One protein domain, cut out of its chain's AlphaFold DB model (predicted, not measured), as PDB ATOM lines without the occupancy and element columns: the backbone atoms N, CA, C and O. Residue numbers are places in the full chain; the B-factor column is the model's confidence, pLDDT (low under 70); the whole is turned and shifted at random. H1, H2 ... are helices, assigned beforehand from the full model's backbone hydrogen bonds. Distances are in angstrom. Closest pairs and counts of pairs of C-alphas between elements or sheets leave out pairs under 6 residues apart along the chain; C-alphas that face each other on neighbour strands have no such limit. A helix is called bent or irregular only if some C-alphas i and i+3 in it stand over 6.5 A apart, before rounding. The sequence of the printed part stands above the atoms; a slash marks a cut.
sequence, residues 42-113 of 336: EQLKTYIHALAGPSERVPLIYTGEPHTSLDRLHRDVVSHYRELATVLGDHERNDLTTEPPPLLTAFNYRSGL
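Overview. This is residues 42 to 113 of the 336 residues of an uncharacterized protein of Chlamydomonas eustigma (UniProt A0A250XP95). A loose helical hairpin: the long helix H2 makes the spine, H1 packs beside its last part, and a long link, residues 53 to 65, joins them. After H2 the printed part folds back through short H3 to H4, whose residues 105 to 110 stick out together with residues 111 to 113, the last ones printed. The printed part has 72 residues, H1 to H4 in order and no named strand: all helix, loose, radius of gyration of the C-alphas 14.1 A, spans 40 by 26 by 22 A.

Along the chain. Find C-alpha 42 at (47.812, -46.881, -27.052); H1 runs to residue 52, 15.3 A. H2, residues 66 to 88, spans 32.8 A. H3, residues 95 to 98, is only just irregular: its end C-alphas are 6.6 A apart. H4, residues 103 to 110, ends at C-alpha (44.122, -45.113, -62.833), 10.2 A on.

Arrangement. Look at Ala 50 and Leu 84: their C-alphas, the closest of H1 and H2, are 5.4 A apart. This hairpin touches through residues 80 to 87 of H2 alone, opposite ways at a shallow tilt of 9 degrees. H2 and H3 are near each other, with 5 pairs of C-alphas within 10 A. H4 is apart from H1, H2 and H3. In H1, H2 and H4 every O i to N i+4 pair is within hydrogen-bond range; H3 is too short for one.

Size, cuts and confidence. The C-alphas of Glu 42 and Leu 113, the farthest apart, are 42.9 A apart. The printed part has no cut. Confidence is under 70 at residues 55, 57 and 91 to 113.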
ATOM      1  N   GLU A  42      48.163 -48.281 -26.780       80.00
ATOM      2  CA  GLU A  42      47.812 -46.881 -27.052       80.00
ATOM      3  C   GLU A  42      48.213 -46.482 -28.484       80.00
ATOM      4  O   GLU A  42      47.442 -45.831 -29.175       80.00
ATOM      5  N   GLN A  43      49.321 -47.033 -28.997       76.12
ATOM      6  CA  GLN A  43      49.752 -46.908 -30.394       76.12
ATOM      7  C   GLN A  43      48.698 -47.356 -31.418       76.12
ATOM      8  O   GLN A  43      48.499 -46.691 -32.429       76.12
ATOM      9  N   LEU A  44      48.007 -48.471 -31.170       80.06
ATOM     10  CA  LEU A  44      46.971 -48.972 -32.069       80.06
ATOM     11  C   LEU A  44      45.736 -48.065 -32.043       80.06
ATOM     12  O   LEU A  44      45.130 -47.839 -33.086       80.06
ATOM     13  N   LYS A  45      45.389 -47.498 -30.880       83.88
ATOM     14  CA  LYS A  45      44.314 -46.500 -30.784       83.88
ATOM     15  C   LYS A  45      44.678 -45.236 -31.552       83.88
ATOM     16  O   LYS A  45      43.854 -44.751 -32.318       83.88
ATOM     17  N   THR A  46      45.908 -44.741 -31.404       80.75
ATOM     18  CA  THR A  46      46.407 -43.585 -32.160       80.75
ATOM     19  C   THR A  46      46.381 -43.857 -33.662       80.75
ATOM     20  O   THR A  46      45.934 -43.009 -34.423       80.75
ATOM     21  N   TYR A  47      46.763 -45.063 -34.090       78.44
ATOM     22  CA  TYR A  47      46.732 -45.463 -35.496       78.44
ATOM     23  C   TYR A  47      45.309 -45.566 -36.056       78.44
ATOM     24  O   TYR A  47      45.034 -45.079 -37.149       78.44
ATOM     25  N   ILE A  48      44.375 -46.144 -35.297       81.94
ATOM     26  CA  ILE A  48      42.961 -46.218 -35.687       81.94
ATOM     27  C   ILE A  48      42.344 -44.817 -35.750       81.94
ATOM     28  O   ILE A  48      41.607 -44.524 -36.689       81.94
ATOM     29  N   HIS A  49      42.673 -43.936 -34.803       79.06
ATOM     30  CA  HIS A  49      42.251 -42.536 -34.854       79.06
ATOM     31  C   HIS A  49      42.832 -41.809 -36.072       79.06
ATOM     32  O   HIS A  49      42.091 -41.117 -36.762       79.06
ATOM     33  N   ALA A  50      44.103 -42.038 -36.408       76.06
ATOM     34  CA  ALA A  50      44.725 -41.476 -37.606       76.06
ATOM     35  C   ALA A  50      44.058 -41.968 -38.898       76.06
ATOM     36  O   ALA A  50      43.849 -41.187 -39.819       76.06
ATOM     37  N   LEU A  51      43.681 -43.251 -38.954       75.19
ATOM     38  CA  LEU A  51      42.971 -43.860 -40.087       75.19
ATOM     39  C   LEU A  51      41.510 -43.407 -40.202       75.19
ATOM     40  O   LEU A  51      40.992 -43.284 -41.309       75.19
ATOM     41  N   ALA A  52      40.838 -43.120 -39.088       77.12
ATOM     42  CA  ALA A  52      39.542 -42.443 -39.117       77.12
ATOM     43  C   ALA A  52      39.689 -40.985 -39.615       77.12
ATOM     44  O   ALA A  52      38.787 -40.425 -40.252       77.12
ATOM     45  N   GLY A  53      40.877 -40.409 -39.417       72.31
ATOM     46  CA  GLY A  53      41.233 -39.010 -39.625       72.31
ATOM     47  C   GLY A  53      40.516 -38.076 -38.652       72.31
ATOM     48  O   GLY A  53      40.011 -38.548 -37.629       72.31
ATOM     49  N   PRO A  54      40.423 -36.767 -38.951       74.62
ATOM     50  CA  PRO A  54      40.059 -35.805 -37.922       74.62
ATOM     51  C   PRO A  54      38.635 -36.039 -37.415       74.62
ATOM     52  O   PRO A  54      37.706 -36.264 -38.194       74.62
ATOM     53  N   SER A  55      38.435 -35.948 -36.098       68.38
ATOM     54  CA  SER A  55      37.105 -36.071 -35.483       68.38
ATOM     55  C   SER A  55      36.152 -34.947 -35.907       68.38
ATOM     56  O   SER A  55      34.939 -35.117 -35.852       68.38
ATOM     57  N   GLU A  56      36.698 -33.818 -36.365       75.31
ATOM     58  CA  GLU A  56      35.967 -32.629 -36.818       75.31
ATOM     59  C   GLU A  56      35.928 -32.500 -38.351       75.31
ATOM     60  O   GLU A  56      36.017 -31.402 -38.904       75.31
ATOM     61  N   ARG A  57      35.812 -33.614 -39.085       65.38
ATOM     62  CA  ARG A  57      35.633 -33.535 -40.541       65.38
ATOM     63  C   ARG A  57      34.318 -32.841 -40.878       65.38
ATOM     64  O   ARG A  57      33.233 -33.338 -40.571       65.38
ATOM     65  N   VAL A  58      34.421 -31.723 -41.590       76.88
ATOM     66  CA  VAL A  58      33.276 -31.130 -42.279       76.88
ATOM     67  C   VAL A  58      32.808 -32.146 -43.326       76.88
ATOM     68  O   VAL A  58      33.630 -32.583 -44.136       76.88
ATOM     69  N   PRO A  59      31.529 -32.558 -43.329       77.00
ATOM     70  CA  PRO A  59      31.032 -33.473 -44.345       77.00
ATOM     71  C   PRO A  59      31.290 -32.885 -45.734       77.00
ATOM     72  O   PRO A  59      31.072 -31.695 -45.974       77.00
ATOM     73  N   LEU A  60      31.770 -33.725 -46.652       78.69
ATOM     74  CA  LEU A  60      31.924 -33.368 -48.058       78.69
ATOM     75  C   LEU A  60      30.532 -33.140 -48.654       78.69
ATOM     76  O   LEU A  60      29.851 -34.072 -49.069       78.69
ATOM     77  N   ILE A  61      30.093 -31.884 -48.645       83.19
ATOM     78  CA  ILE A  61      28.853 -31.460 -49.292       83.19
ATOM     79  C   ILE A  61      29.176 -31.196 -50.759       83.19
ATOM     80  O   ILE A  61      29.906 -30.246 -51.072       83.19
ATOM     81  N   TYR A  62      28.623 -32.031 -51.638       80.12
ATOM     82  CA  TYR A  62      28.658 -31.816 -53.079       80.12
ATOM     83  C   TYR A  62      27.774 -30.615 -53.427       80.12
ATOM     84  O   TYR A  62      26.568 -30.631 -53.193       80.12
ATOM     85  N   THR A  63      28.381 -29.554 -53.953       81.06
ATOM     86  CA  THR A  63      27.696 -28.290 -54.273       81.06
ATOM     87  C   THR A  63      27.173 -28.242 -55.709       81.06
ATOM     88  O   THR A  63      26.675 -27.205 -56.133       81.06
ATOM     89  N   GLY A  64      27.303 -29.324 -56.485       83.50
ATOM     90  CA  GLY A  64      26.964 -29.337 -57.915       83.50
ATOM     91  C   GLY A  64      28.017 -28.677 -58.812       83.50
ATOM     92  O   GLY A  64      28.035 -28.921 -60.014       83.50
ATOM     93  N   GLU A  65      28.927 -27.892 -58.237       87.56
ATOM     94  CA  GLU A  65      30.077 -27.329 -58.936       87.56
ATOM     95  C   GLU A  65      31.286 -28.278 -58.833       87.56
ATOM     96  O   GLU A  65      31.761 -28.562 -57.723       87.56
ATOM     97  N   PRO A  66      31.822 -28.770 -59.965       79.25
ATOM     98  CA  PRO A  66      32.874 -29.785 -59.958       79.25
ATOM     99  C   PRO A  66      34.198 -29.247 -59.401       79.25
ATOM    100  O   PRO A  66      34.856 -29.935 -58.623       79.25
ATOM    101  N   HIS A  67      34.566 -28.003 -59.722       78.94
ATOM    102  CA  HIS A  67      35.829 -27.403 -59.273       78.94
ATOM    103  C   HIS A  67      35.876 -27.227 -57.751       78.94
ATOM    104  O   HIS A  67      36.831 -27.645 -57.102       78.94
ATOM    105  N   THR A  68      34.805 -26.699 -57.155       81.44
ATOM    106  CA  THR A  68      34.747 -26.482 -55.703       81.44
ATOM    107  C   THR A  68      34.653 -27.795 -54.925       81.44
ATOM    108  O   THR A  68      35.201 -27.899 -53.825       81.44
ATOM    109  N   SER A  69      34.016 -28.818 -55.503       83.12
ATOM    110  CA  SER A  69      33.940 -30.161 -54.918       83.12
ATOM    111  C   SER A  69      35.296 -30.879 -54.949       83.12
ATOM    112  O   SER A  69      35.701 -31.454 -53.937       83.12
ATOM    113  N   LEU A  70      36.037 -30.786 -56.060       84.81
ATOM    114  CA  LEU A  70      37.385 -31.347 -56.185       84.81
ATOM    115  C   LEU A  70      38.383 -30.663 -55.247       84.81
ATOM    116  O   LEU A  70      39.132 -31.349 -54.557       84.81
ATOM    117  N   ASP A  71      38.341 -29.335 -55.133       83.38
ATOM    118  CA  ASP A  71      39.215 -28.593 -54.216       83.38
ATOM    119  C   ASP A  71      38.971 -28.951 -52.744       83.38
ATOM    120  O   ASP A  71      39.894 -28.918 -51.920       83.38
ATOM    121  N   ARG A  72      37.719 -29.258 -52.382       82.62
ATOM    122  CA  ARG A  72      37.349 -29.717 -51.034       82.62
ATOM    123  C   ARG A  72      37.812 -31.147 -50.786       82.62
ATOM    124  O   ARG A  72      38.392 -31.405 -49.736       82.62
ATOM    125  N   LEU A  73      37.608 -32.045 -51.750       86.56
ATOM    126  CA  LEU A  73      38.088 -33.424 -51.675       86.56
ATOM    127  C   LEU A  73      39.614 -33.468 -51.551       86.56
ATOM    128  O   LEU A  73      40.145 -34.169 -50.695       86.56
ATOM    129  N   HIS A  74      40.316 -32.671 -52.354       84.81
ATOM    130  CA  HIS A  74      41.769 -32.575 -52.310       84.81
ATOM    131  C   HIS A  74      42.263 -32.131 -50.927       84.81
ATOM    132  O   HIS A  74      43.152 -32.758 -50.354       84.81
ATOM    133  N   ARG A  75      41.645 -31.096 -50.342       86.12
ATOM    134  CA  ARG A  75      41.969 -30.640 -48.982       86.12
ATOM    135  C   ARG A  75      41.723 -31.715 -47.920       86.12
ATOM    136  O   ARG A  75      42.569 -31.877 -47.041       86.12
ATOM    137  N   ASP A  76      40.621 -32.461 -48.011       85.94
ATOM    138  CA  ASP A  76      40.320 -33.558 -47.081       85.94
ATOM    139  C   ASP A  76      41.366 -34.682 -47.187       85.94
ATOM    140  O   ASP A  76      41.945 -35.085 -46.178       85.94
ATOM    141  N   VAL A  77      41.717 -35.109 -48.405       85.06
ATOM    142  CA  VAL A  77      42.747 -36.138 -48.639       85.06
ATOM    143  C   VAL A  77      44.119 -35.701 -48.116       85.06
ATOM    144  O   VAL A  77      44.790 -36.479 -47.437       85.06
ATOM    145  N   VAL A  78      44.531 -34.455 -48.377       85.50
ATOM    146  CA  VAL A  78      45.820 -33.926 -47.902       85.50
ATOM    147  C   VAL A  78      45.857 -33.845 -46.375       85.50
ATOM    148  O   VAL A  78      46.861 -34.224 -45.773       85.50
ATOM    149  N   SER A  79      44.774 -33.392 -45.734       84.50
ATOM    150  CA  SER A  79      44.695 -33.355 -44.268       84.50
ATOM    151  C   SER A  79      44.823 -34.751 -43.655       84.50
ATOM    152  O   SER A  79      45.607 -34.947 -42.728       84.50
ATOM    153  N   HIS A  80      44.159 -35.745 -44.248       84.00
ATOM    154  CA  HIS A  80      44.212 -37.125 -43.783       84.00
ATOM    155  C   HIS A  80      45.606 -37.742 -43.929       84.00
ATOM    156  O   HIS A  80      46.101 -38.404 -43.018       84.00
ATOM    157  N   TYR A  81      46.269 -37.489 -45.058       83.56
ATOM    158  CA  TYR A  81      47.636 -37.951 -45.268       83.56
ATOM    159  C   TYR A  81      48.605 -37.337 -44.249       83.56
ATOM    160  O   TYR A  81      49.472 -38.037 -43.730       83.56
ATOM    161  N   ARG A  82      48.448 -36.046 -43.921       81.88
ATOM    162  CA  ARG A  82      49.276 -35.381 -42.903       81.88
ATOM    163  C   ARG A  82      49.103 -36.010 -41.528       81.88
ATOM    164  O   ARG A  82      50.098 -36.272 -40.866       81.88
ATOM    165  N   GLU A  83      47.874 -36.300 -41.117       82.25
ATOM    166  CA  GLU A  83      47.634 -36.978 -39.840       82.25
ATOM    167  C   GLU A  83      48.271 -38.371 -39.805       82.25
ATOM    168  O   GLU A  83      48.960 -38.711 -38.842       82.25
ATOM    169  N   LEU A  84      48.138 -39.149 -40.882       83.19
ATOM    170  CA  LEU A  84      48.802 -40.450 -40.983       83.19
ATOM    171  C   LEU A  84      50.327 -40.328 -40.901       83.19
ATOM    172  O   LEU A  84      50.950 -41.076 -40.149       83.19
ATOM    173  N   ALA A  85      50.920 -39.363 -41.605       82.44
ATOM    174  CA  ALA A  85      52.355 -39.102 -41.540       82.44
ATOM    175  C   ALA A  85      52.796 -38.729 -40.114       82.44
ATOM    176  O   ALA A  85      53.777 -39.275 -39.614       82.44
ATOM    177  N   THR A  86      52.024 -37.893 -39.406       83.75
ATOM    178  CA  THR A  86      52.338 -37.547 -38.011       83.75
ATOM    179  C   THR A  86      52.288 -38.752 -37.076       83.75
ATOM    180  O   THR A  86      53.125 -38.864 -36.187       83.75
ATOM    181  N   VAL A  87      51.357 -39.685 -37.279       83.56
ATOM    182  CA  VAL A  87      51.259 -40.884 -36.435       83.56
ATOM    183  C   VAL A  87      52.332 -41.918 -36.766       83.56
ATOM    184  O   VAL A  87      52.767 -42.651 -35.878       83.56
ATOM    185  N   LEU A  88      52.814 -41.943 -38.007       84.75
ATOM    186  CA  LEU A  88      53.958 -42.757 -38.418       84.75
ATOM    187  C   LEU A  88      55.312 -42.179 -37.963       84.75
ATOM    188  O   LEU A  88      56.325 -42.863 -38.084       84.75
ATOM    189  N   GLY A  89      55.333 -40.965 -37.398       87.88
ATOM    190  CA  GLY A  89      56.556 -40.277 -36.975       87.88
ATOM    191  C   GLY A  89      57.271 -39.522 -38.103       87.88
ATOM    192  O   GLY A  89      58.352 -38.979 -37.883       87.88
ATOM    193  N   ASP A  90      56.657 -39.430 -39.284       82.50
ATOM    194  CA  ASP A  90      57.152 -38.672 -40.435       82.50
ATOM    195  C   ASP A  90      56.682 -37.208 -40.334       82.50
ATOM    196  O   ASP A  90      55.824 -36.740 -41.083       82.50
ATOM    197  N   HIS A  91      57.219 -36.469 -39.360       64.06
ATOM    198  CA  HIS A  91      56.768 -35.107 -39.047       64.06
ATOM    199  C   HIS A  91      57.220 -34.017 -40.042       64.06
ATOM    200  O   HIS A  91      56.702 -32.905 -39.977       64.06
ATOM    201  N   GLU A  92      58.144 -34.303 -40.969       57.81
ATOM    202  CA  GLU A  92      58.879 -33.248 -41.697       57.81
ATOM    203  C   GLU A  92      58.994 -33.428 -43.219       57.81
ATOM    204  O   GLU A  92      59.869 -32.836 -43.852       57.81
ATOM    205  N   ARG A  93      58.100 -34.183 -43.869       57.59
ATOM    206  CA  ARG A  93      58.029 -34.133 -45.341       57.59
ATOM    207  C   ARG A  93      57.335 -32.849 -45.805       57.59
ATOM    208  O   ARG A  93      56.165 -32.849 -46.188       57.59
ATOM    209  N   ASN A  94      58.088 -31.747 -45.783       52.81
ATOM    210  CA  ASN A  94      57.717 -30.456 -46.374       52.81
ATOM    211  C   ASN A  94      57.367 -30.578 -47.867       52.81
ATOM    212  O   ASN A  94      56.607 -29.768 -48.391       52.81
ATOM    213  N   ASP A  95      57.822 -31.642 -48.520       58.47
ATOM    214  CA  ASP A  95      57.519 -32.018 -49.901       58.47
ATOM    215  C   ASP A  95      56.003 -32.167 -50.164       58.47
ATOM    216  O   ASP A  95      55.550 -32.050 -51.297       58.47
ATOM    217  N   LEU A  96      55.193 -32.381 -49.117       54.69
ATOM    218  CA  LEU A  96      53.725 -32.493 -49.181       54.69
ATOM    219  C   LEU A  96      52.992 -31.166 -48.920       54.69
ATOM    220  O   LEU A  96      51.761 -31.137 -48.803       54.69
ATOM    221  N   THR A  97      53.727 -30.072 -48.708       54.28
ATOM    222  CA  THR A  97      53.143 -28.787 -48.292       54.28
ATOM    223  C   THR A  97      52.940 -27.799 -49.429       54.28
ATOM    224  O   THR A  97      52.081 -26.928 -49.294       54.28
ATOM    225  N   THR A  98      53.643 -27.960 -50.552       50.12
ATOM    226  CA  THR A  98      53.669 -26.954 -51.627       50.12
ATOM    227  C   THR A  98      53.258 -27.461 -53.003       50.12
ATOM    228  O   THR A  98      52.821 -26.649 -53.811       50.12
ATOM    229  N   GLU A  99      53.299 -28.766 -53.262       49.66
ATOM    230  CA  GLU A  99      52.752 -29.344 -54.491       49.66
ATOM    231  C   GLU A  99      51.791 -30.492 -54.173       49.66
ATOM    232  O   GLU A  99      51.980 -31.195 -53.174       49.66
ATOM    233  N   PRO A 100      50.727 -30.674 -54.979       44.50
ATOM    234  CA  PRO A 100      49.858 -31.829 -54.834       44.50
ATOM    235  C   PRO A 100      50.729 -33.089 -54.891       44.50
ATOM    236  O   PRO A 100      51.559 -33.207 -55.798       44.50
ATOM    237  N   PRO A 101      50.578 -34.043 -53.954       49.06
ATOM    238  CA  PRO A 101      51.316 -35.287 -54.047       49.06
ATOM    239  C   PRO A 101      51.063 -35.909 -55.429       49.06
ATOM    240  O   PRO A 101      49.924 -35.859 -55.916       49.06
ATOM    241  N   PRO A 102      52.055 -36.585 -56.038       52.34
ATOM    242  CA  PRO A 102      51.889 -37.302 -57.305       52.34
ATOM    243  C   PRO A 102      50.835 -38.421 -57.231       52.34
ATOM    244  O   PRO A 102      50.627 -39.139 -58.200       52.34
ATOM    245  N   LEU A 103      50.128 -38.563 -56.105       49.78
ATOM    246  CA  LEU A 103      48.897 -39.325 -55.985       49.78
ATOM    247  C   LEU A 103      47.813 -38.835 -56.950       49.78
ATOM    248  O   LEU A 103      47.103 -39.681 -57.468       49.78
ATOM    249  N   LEU A 104      47.707 -37.536 -57.267       42.75
ATOM    250  CA  LEU A 104      46.795 -37.071 -58.328       42.75
ATOM    251  C   LEU A 104      47.262 -37.519 -59.722       42.75
ATOM    252  O   LEU A 104      46.452 -37.935 -60.547       42.75
ATOM    253  N   THR A 105      48.573 -37.545 -59.961       45.84
ATOM    254  CA  THR A 105      49.159 -38.149 -61.166       45.84
ATOM    255  C   THR A 105      48.909 -39.660 -61.198       45.84
ATOM    256  O   THR A 105      48.568 -40.205 -62.240       45.84
ATOM    257  N   ALA A 106      48.984 -40.343 -60.054       43.94
ATOM    258  CA  ALA A 106      48.637 -41.757 -59.912       43.94
ATOM    259  C   ALA A 106      47.125 -42.014 -60.064       43.94
ATOM    260  O   ALA A 106      46.732 -43.064 -60.569       43.94
ATOM    261  N   PHE A 107      46.273 -41.052 -59.697       44.72
ATOM    262  CA  PHE A 107      44.847 -41.057 -60.025       44.72
ATOM    263  C   PHE A 107      44.642 -40.927 -61.537       44.72
ATOM    264  O   PHE A 107      43.867 -41.708 -62.082       44.72
ATOM    265  N   ASN A 108      45.405 -40.068 -62.227       41.75
ATOM    266  CA  ASN A 108      45.395 -39.976 -63.694       41.75
ATOM    267  C   ASN A 108      45.856 -41.279 -64.375       41.75
ATOM    268  O   ASN A 108      45.259 -41.690 -65.370       41.75
ATOM    269  N   TYR A 109      46.842 -41.985 -63.804       39.03
ATOM    270  CA  TYR A 109      47.234 -43.327 -64.264       39.03
ATOM    271  C   TYR A 109      46.115 -44.364 -64.098       39.03
ATOM    272  O   TYR A 109      46.058 -45.332 -64.854       39.03
ATOM    273  N   ARG A 110      45.214 -44.177 -63.126       41.41
ATOM    274  CA  ARG A 110      44.122 -45.113 -62.833       41.41
ATOM    275  C   ARG A 110      42.827 -44.789 -63.582       41.41
ATOM    276  O   ARG A 110      42.039 -45.698 -63.820       41.41
ATOM    277  N   SER A 111      42.624 -43.535 -63.986       44.41
ATOM    278  CA  SER A 111      41.486 -43.093 -64.805       44.41
ATOM    279  C   SER A 111      41.719 -43.220 -66.317       44.41
ATOM    280  O   SER A 111      40.834 -42.869 -67.090       44.41
ATOM    281  N   GLY A 112      42.882 -43.724 -66.757       32.94
ATOM    282  CA  GLY A 112      43.170 -43.967 -68.177       32.94
ATOM    283  C   GLY A 112      43.156 -42.703 -69.044       32.94
ATOM    284  O   GLY A 112      42.889 -42.788 -70.240       32.94
ATOM    285  N   LEU A 113      43.393 -41.531 -68.447       43.41
ATOM    286  CA  LEU A 113      43.435 -40.262 -69.170       43.41
ATOM    287  C   LEU A 113      44.822 -40.069 -69.791       43.41
ATOM    288  O   LEU A 113      45.839 -40.202 -69.111       43.41
TER     289      LEU A 113